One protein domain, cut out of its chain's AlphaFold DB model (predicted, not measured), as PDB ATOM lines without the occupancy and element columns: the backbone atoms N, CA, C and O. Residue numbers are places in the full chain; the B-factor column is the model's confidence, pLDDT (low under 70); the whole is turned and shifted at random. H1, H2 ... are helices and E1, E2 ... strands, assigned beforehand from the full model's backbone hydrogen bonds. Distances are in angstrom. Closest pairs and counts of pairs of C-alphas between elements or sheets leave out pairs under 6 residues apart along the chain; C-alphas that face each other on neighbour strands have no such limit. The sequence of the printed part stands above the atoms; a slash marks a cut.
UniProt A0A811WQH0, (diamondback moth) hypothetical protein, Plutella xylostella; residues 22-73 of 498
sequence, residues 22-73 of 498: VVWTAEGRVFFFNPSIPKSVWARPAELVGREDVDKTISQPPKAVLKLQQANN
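This is residues 22 to 73 of the 498 residues of the protein "(diamondback moth) hypothetical protein" of Plutella xylostella (UniProt A0A811WQH0). A small three-stranded sheet has H1 over one face, along edge strand E1, while H2 lies beyond the sheet at one end of the longest axis. The printed part has 52 residues, with E1, E2, E3, H1 and H2 in that order; the sheet, E1 - E2 - E3, is antiparallel and the class mixed. It is only just loose, close to compact: radius of gyration of the C-alphas 12.2 A, spans 34 by 24 by 15 A.

E1, residues 22 to 24, begins at C-alpha 22 (21.474, 44.390, -43.072). E2 is residues 30 to 34, 13.5 A long, and E3 residues 39 to 41. H1 is residues 52 to 59, 10.1 A; H2, residues 63 to 71, 12.4 A, ends at C-alpha 71 (42.016, 53.093, -48.974).

The strands form a meander, each the antiparallel neighbour of the one before. In hairpin E1 and E2, N 23 and O 31 are 2.9 A apart; in hairpin E2 and E3, N 32 and O 41 are 2.9 A apart. H1 is on the sheet at a height of 10.3 A, over E1; their closest C-alphas, Val 22 and Thr 57, are 7.3 A apart. H2 is not on the sheet and is apart from H1. In H1 and H2 every O i to N i+4 pair is within hydrogen-bond range.

The C-alphas farthest apart, Ser 36 and Asn 73, are 37.0 A apart. The printed part has no cut and no long link. Residues 26 to 27, 35 to 37, 46 to 54 and 68 to 73 have pLDDT under 70.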
ATOM      1  N   VAL A  22      20.412  44.353 -42.055       78.19
ATOM      2  CA  VAL A  22      21.474  44.390 -43.072       78.19
ATOM      3  C   VAL A  22      22.781  44.801 -42.391       78.19
ATOM      4  O   VAL A  22      22.805  45.797 -41.665       78.19
ATOM      5  N   VAL A  23      23.860  44.038 -42.583       81.75
ATOM      6  CA  VAL A  23      25.168  44.298 -41.962       81.75
ATOM      7  C   VAL A  23      26.265  44.302 -43.022       81.75
ATOM      8  O   VAL A  23      26.405  43.356 -43.794       81.75
ATOM      9  N   TRP A  24      27.064  45.369 -43.033       79.81
ATOM     10  CA  TRP A  24      28.210  45.537 -43.926       79.81
ATOM     11  C   TRP A  24      29.510  45.073 -43.252       79.81
ATOM     12  O   TRP A  24      29.773  45.387 -42.089       79.81
ATOM     13  N   THR A  25      30.344  44.344 -43.991       76.00
ATOM     14  CA  THR A  25      31.716  43.988 -43.590       76.00
ATOM     15  C   THR A  25      32.715  45.087 -43.972       76.00
ATOM     16  O   THR A  25      32.414  45.951 -44.794       76.00
ATOM     17  N   ALA A  26      33.931  45.042 -43.416       66.69
ATOM     18  CA  ALA A  26      35.003  45.991 -43.750       66.69
ATOM     19  C   ALA A  26      35.473  45.909 -45.219       66.69
ATOM     20  O   ALA A  26      36.022  46.870 -45.742       66.69
ATOM     21  N   GLU A  27      35.220  44.782 -45.889       65.44
ATOM     22  CA  GLU A  27      35.469  44.570 -47.323       65.44
ATOM     23  C   GLU A  27      34.330  45.120 -48.207       65.44
ATOM     24  O   GLU A  27      34.425  45.111 -49.432       65.44
ATOM     25  N   GLY A  28      33.225  45.568 -47.598       70.56
ATOM     26  CA  GLY A  28      32.010  45.992 -48.293       70.56
ATOM     27  C   GLY A  28      31.142  44.850 -48.826       70.56
ATOM     28  O   GLY A  28      30.294  45.075 -49.681       70.56
ATOM     29  N   ARG A  29      31.298  43.625 -48.309       74.56
ATOM     30  CA  ARG A  29      30.319  42.542 -48.514       74.56
ATOM     31  C   ARG A  29      29.181  42.653 -47.494       74.56
ATOM     32  O   ARG A  29      29.443  42.977 -46.334       74.56
ATOM     33  N   VAL A  30      27.948  42.369 -47.914       80.50
ATOM     34  CA  VAL A  30      26.736  42.424 -47.076       80.50
ATOM     35  C   VAL A  30      26.352  41.029 -46.579       80.50
ATOM     36  O   VAL A  30      26.449  40.056 -47.322       80.50
ATOM     37  N   PHE A  31      25.862  40.937 -45.341       80.69
ATOM     38  CA  PHE A  31      25.124  39.776 -44.845       80.69
ATOM     39  C   PHE A  31      23.883  40.197 -44.048       80.69
ATOM     40  O   PHE A  31      23.774  41.322 -43.555       80.69
ATOM     41  N   PHE A  32      22.938  39.271 -43.913       82.19
ATOM     42  CA  PHE A  32      21.658  39.475 -43.243       82.19
ATOM     43  C   PHE A  32      21.671  38.761 -41.891       82.19
ATOM     44  O   PHE A  32      21.940  37.562 -41.829       82.19
ATOM     45  N   PHE A  33      21.386  39.475 -40.804       77.19
ATOM     46  CA  PHE A  33      21.338  38.915 -39.450       77.19
ATOM     47  C   PHE A  33      19.923  38.985 -38.880       77.19
ATOM     48  O   PHE A  33      19.344  40.068 -38.794       77.19
ATOM     49  N   ASN A  34      19.369  37.849 -38.449       79.81
ATOM     50  CA  ASN A  34      18.087  37.817 -37.746       79.81
ATOM     51  C   ASN A  34      18.318  37.876 -36.218       79.81
ATOM     52  O   ASN A  34      18.887  36.937 -35.663       79.81
ATOM     53  N   PRO A  35      17.873  38.929 -35.500       68.50
ATOM     54  CA  PRO A  35      18.008  38.994 -34.042       68.50
ATOM     55  C   PRO A  35      17.103  38.002 -33.297       68.50
ATOM     56  O   PRO A  35      17.405  37.650 -32.163       68.50
ATOM     57  N   SER A  36      16.001  37.563 -33.916       59.91
ATOM     58  CA  SER A  36      15.013  36.652 -33.318       59.91
ATOM     59  C   SER A  36      15.477  35.189 -33.326       59.91
ATOM     60  O   SER A  36      15.026  34.391 -32.514       59.91
ATOM     61  N   ILE A  37      16.376  34.831 -34.249       65.94
ATOM     62  CA  ILE A  37      17.028  33.518 -34.339       65.94
ATOM     63  C   ILE A  37      18.482  33.801 -34.737       65.94
ATOM     64  O   ILE A  37      18.691  34.103 -35.912       65.94
ATOM     65  N   PRO A  38      19.475  33.729 -33.822       70.00
ATOM     66  CA  PRO A  38      20.821  34.276 -34.025       70.00
ATOM     67  C   PRO A  38      21.619  33.501 -35.085       70.00
ATOM     68  O   PRO A  38      22.454  32.646 -34.797       70.00
ATOM     69  N   LYS A  39      21.328  33.821 -36.344       70.56
ATOM     70  CA  LYS A  39      21.892  33.259 -37.568       70.56
ATOM     71  C   LYS A  39      22.160  34.414 -38.527       70.56
ATOM     72  O   LYS A  39      21.294  35.265 -38.746       70.56
ATOM     73  N   SER A  40      23.354  34.426 -39.105       80.75
ATOM     74  CA  SER A  40      23.696  35.252 -40.258       80.75
ATOM     75  C   SER A  40      23.575  34.430 -41.542       80.75
ATOM     76  O   SER A  40      23.934  33.254 -41.571       80.75
ATOM     77  N   VAL A  41      23.070  35.050 -42.606       80.00
ATOM     78  CA  VAL A  41      22.964  34.454 -43.944       80.00
ATOM     79  C   VAL A  41      23.589  35.417 -44.950       80.00
ATOM     80  O   VAL A  41      23.318  36.616 -44.918       80.00
ATOM     81  N   TRP A  42      24.461  34.900 -45.817       78.50
ATOM     82  CA  TRP A  42      25.159  35.692 -46.840       78.50
ATOM     83  C   TRP A  42      24.329  35.856 -48.120       78.50
ATOM     84  O   TRP A  42      24.381  36.902 -48.758       78.50
ATOM     85  N   ALA A  43      23.521  34.853 -48.474       74.44
ATOM     86  CA  ALA A  43      22.499  34.990 -49.506       74.44
ATOM     87  C   ALA A  43      21.335  35.864 -49.000       74.44
ATOM     88  O   ALA A  43      20.924  35.738 -47.843       74.44
ATOM     89  N   ARG A  44      20.776  36.717 -49.869       73.50
ATOM     90  CA  ARG A  44      19.557  37.486 -49.573       73.50
ATOM     91  C   ARG A  44      18.365  36.522 -49.430       73.50
ATOM     92  O   ARG A  44      18.077  35.808 -50.389       73.50
ATOM     93  N   PRO A  45      17.660  36.484 -48.283       72.44
ATOM     94  CA  PRO A  45      16.438  35.695 -48.139       72.44
ATOM     95  C   PRO A  45      15.358  36.155 -49.125       72.44
ATOM     96  O   PRO A  45      15.191  37.358 -49.321       72.44
ATOM     97  N   ALA A  46      14.590  35.218 -49.693       64.00
ATOM     98  CA  ALA A  46      13.536  35.521 -50.669       64.00
ATOM     99  C   ALA A  46      12.485  36.516 -50.132       64.00
ATOM    100  O   ALA A  46      12.062  37.415 -50.849       64.00
ATOM    101  N   GLU A  47      12.159  36.433 -48.838       61.66
ATOM    102  CA  GLU A  47      11.260  37.352 -48.111       61.66
ATOM    103  C   GLU A  47      11.739  38.822 -48.059       61.66
ATOM    104  O   GLU A  47      11.001  39.699 -47.609       61.66
ATOM    105  N   LEU A  48      12.985  39.097 -48.467       63.50
ATOM    106  CA  LEU A  48      13.605  40.427 -48.504       63.50
ATOM    107  C   LEU A  48      13.986  40.867 -49.932       63.50
ATOM    108  O   LEU A  48      14.730  41.835 -50.097       63.50
ATOM    109  N   VAL A  49      13.515  40.156 -50.960       66.06
ATOM    110  CA  VAL A  49      13.629  40.553 -52.372       66.06
ATOM    111  C   VAL A  49      12.443  41.454 -52.732       66.06
ATOM    112  O   VAL A  49      11.320  41.185 -52.316       66.06
ATOM    113  N   GLY A  50      12.683  42.528 -53.494       61.28
ATOM    114  CA  GLY A  50      11.631  43.475 -53.895       61.28
ATOM    115  C   GLY A  50      11.152  44.390 -52.765       61.28
ATOM    116  O   GLY A  50      10.020  44.869 -52.797       61.28
ATOM    117  N   ARG A  51      11.988  44.622 -51.744       69.12
ATOM    118  CA  ARG A  51      11.643  45.434 -50.575       69.12
ATOM    119  C   ARG A  51      12.558  46.657 -50.518       69.12
ATOM    120  O   ARG A  51      13.719  46.561 -50.122       69.12
ATOM    121  N   GLU A  52      12.019  47.810 -50.913       65.62
ATOM    122  CA  GLU A  52      12.790  49.032 -51.181       65.62
ATOM    123  C   GLU A  52      13.710  49.497 -50.042       65.62
ATOM    124  O   GLU A  52      14.754  50.086 -50.306       65.62
ATOM    125  N   ASP A  53      13.352  49.265 -48.778       67.31
ATOM    126  CA  ASP A  53      14.193  49.613 -47.627       67.31
ATOM    127  C   ASP A  53      15.450  48.726 -47.530       67.31
ATOM    128  O   ASP A  53      16.532  49.212 -47.185       67.31
ATOM    129  N   VAL A  54      15.349  47.451 -47.913       69.25
ATOM    130  CA  VAL A  54      16.479  46.516 -48.026       69.25
ATOM    131  C   VAL A  54      17.299  46.773 -49.295       69.25
ATOM    132  O   VAL A  54      18.515  46.597 -49.284       69.25
ATOM    133  N   ASP A  55      16.674  47.210 -50.388       72.56
ATOM    134  CA  ASP A  55      17.388  47.591 -51.615       72.56
ATOM    135  C   ASP A  55      18.165  48.907 -51.445       72.56
ATOM    136  O   ASP A  55      19.363  48.955 -51.731       72.56
ATOM    137  N   LYS A  56      17.554  49.947 -50.863       72.56
ATOM    138  CA  LYS A  56      18.219  51.237 -50.594       72.56
ATOM    139  C   LYS A  56      19.397  51.092 -49.620       72.56
ATOM    140  O   LYS A  56      20.433  51.717 -49.830       72.56
ATOM    141  N   THR A  57      19.294  50.222 -48.609       73.06
ATOM    142  CA  THR A  57      20.387  49.969 -47.640       73.06
ATOM    143  C   THR A  57      21.515  49.064 -48.152       73.06
ATOM    144  O   THR A  57      22.565  48.991 -47.508       73.06
ATOM    145  N   ILE A  58      21.338  48.419 -49.311       75.69
ATOM    146  CA  ILE A  58      22.404  47.709 -50.041       75.69
ATOM    147  C   ILE A  58      22.985  48.580 -51.166       75.69
ATOM    148  O   ILE A  58      24.186  48.539 -51.411       75.69
ATOM    149  N   SER A  59      22.172  49.430 -51.795       74.31
ATOM    150  CA  SER A  59      22.633  50.413 -52.783       74.31
ATOM    151  C   SER A  59      23.485  51.531 -52.163       74.31
ATOM    152  O   SER A  59      24.374  52.058 -52.829       74.31
ATOM    153  N   GLN A  60      23.255  51.880 -50.891       72.69
ATOM    154  CA  GLN A  60      23.963  52.958 -50.187       72.69
ATOM    155  C   GLN A  60      24.864  52.418 -49.054       72.69
ATOM    156  O   GLN A  60      24.457  52.419 -47.887       72.69
ATOM    157  N   PRO A  61      26.101  51.965 -49.353       74.12
ATOM    158  CA  PRO A  61      27.073  51.583 -48.329       74.12
ATOM    159  C   PRO A  61      27.408  52.754 -47.384       74.12
ATOM    160  O   PRO A  61      27.603  53.886 -47.838       74.12
ATOM    161  N   PRO A  62      27.543  52.517 -46.063       75.06
ATOM    162  CA  PRO A  62      27.907  53.565 -45.112       75.06
ATOM    163  C   PRO A  62      29.244  54.235 -45.454       75.06
ATOM    164  O   PRO A  62      30.221  53.560 -45.782       75.06
ATOM    165  N   LYS A  63      29.338  55.561 -45.270       70.94
ATOM    166  CA  LYS A  63      30.538  56.369 -45.594       70.94
ATOM    167  C   LYS A  63      31.846  55.834 -44.980       70.94
ATOM    168  O   LYS A  63      32.908  55.999 -45.570       70.94
ATOM    169  N   ALA A  64      31.779  55.166 -43.824       70.12
ATOM    170  CA  ALA A  64      32.932  54.513 -43.197       70.12
ATOM    171  C   ALA A  64      33.439  53.281 -43.977       70.12
ATOM    172  O   ALA A  64      34.645  53.071 -44.060       70.12
ATOM    173  N   VAL A  65      32.535  52.496 -44.576       71.62
ATOM    174  CA  VAL A  65      32.870  51.334 -45.419       71.62
ATOM    175  C   VAL A  65      33.445  51.808 -46.751       71.62
ATOM    176  O   VAL A  65      34.496  51.325 -47.158       71.62
ATOM    177  N   LEU A  66      32.840  52.831 -47.367       70.94
ATOM    178  CA  LEU A  66      33.379  53.469 -48.574       70.94
ATOM    179  C   LEU A  66      34.807  53.997 -48.363       70.94
ATOM    180  O   LEU A  66      35.674  53.756 -49.197       70.94
ATOM    181  N   LYS A  67      35.087  54.651 -47.225       71.38
ATOM    182  CA  LYS A  67      36.436  55.155 -46.910       71.38
ATOM    183  C   LYS A  67      37.468  54.031 -46.717       71.38
ATOM    184  O   LYS A  67      38.629  54.214 -47.071       71.38
ATOM    185  N   LEU A  68      37.054  52.870 -46.196       67.88
ATOM    186  CA  LEU A  68      37.901  51.672 -46.103       67.88
ATOM    187  C   LEU A  68      38.141  51.030 -47.479       67.88
ATOM    188  O   LEU A  68      39.271  50.667 -47.794       67.88
ATOM    189  N   GLN A  69      37.113  50.942 -48.327       66.44
ATOM    190  CA  GLN A  69      37.257  50.429 -49.693       66.44
ATOM    191  C   GLN A  69      38.127  51.342 -50.566       66.44
ATOM    192  O   GLN A  69      38.950  50.836 -51.323       66.44
ATOM    193  N   GLN A  70      38.012  52.666 -50.437       64.75
ATOM    194  CA  GLN A  70      38.874  53.614 -51.151       64.75
ATOM    195  C   GLN A  70      40.348  53.452 -50.754       64.75
ATOM    196  O   GLN A  70      41.195  53.363 -51.635       64.75
ATOM    197  N   ALA A  71      40.649  53.308 -49.457       61.22
ATOM    198  CA  ALA A  71      42.016  53.093 -48.974       61.22
ATOM    199  C   ALA A  71      42.674  51.805 -49.519       61.22
ATOM    200  O   ALA A  71      43.891  51.766 -49.679       61.22
ATOM    201  N   ASN A  72      41.884  50.776 -49.847       57.12
ATOM    202  CA  ASN A  72      42.374  49.536 -50.461       57.12
ATOM    203  C   ASN A  72      42.552  49.613 -51.993       57.12
ATOM    204  O   ASN A  72      43.086  48.669 -52.567       57.12
ATOM    205  N   ASN A  73      42.104  50.683 -52.664       58.53
ATOM    206  CA  ASN A  73      42.076  50.781 -54.135       58.53
ATOM    207  C   ASN A  73      42.943  51.921 -54.716       58.53
ATOM    208  O   ASN A  73      42.865  52.199 -55.908       58.53
TER     209      ASN A  73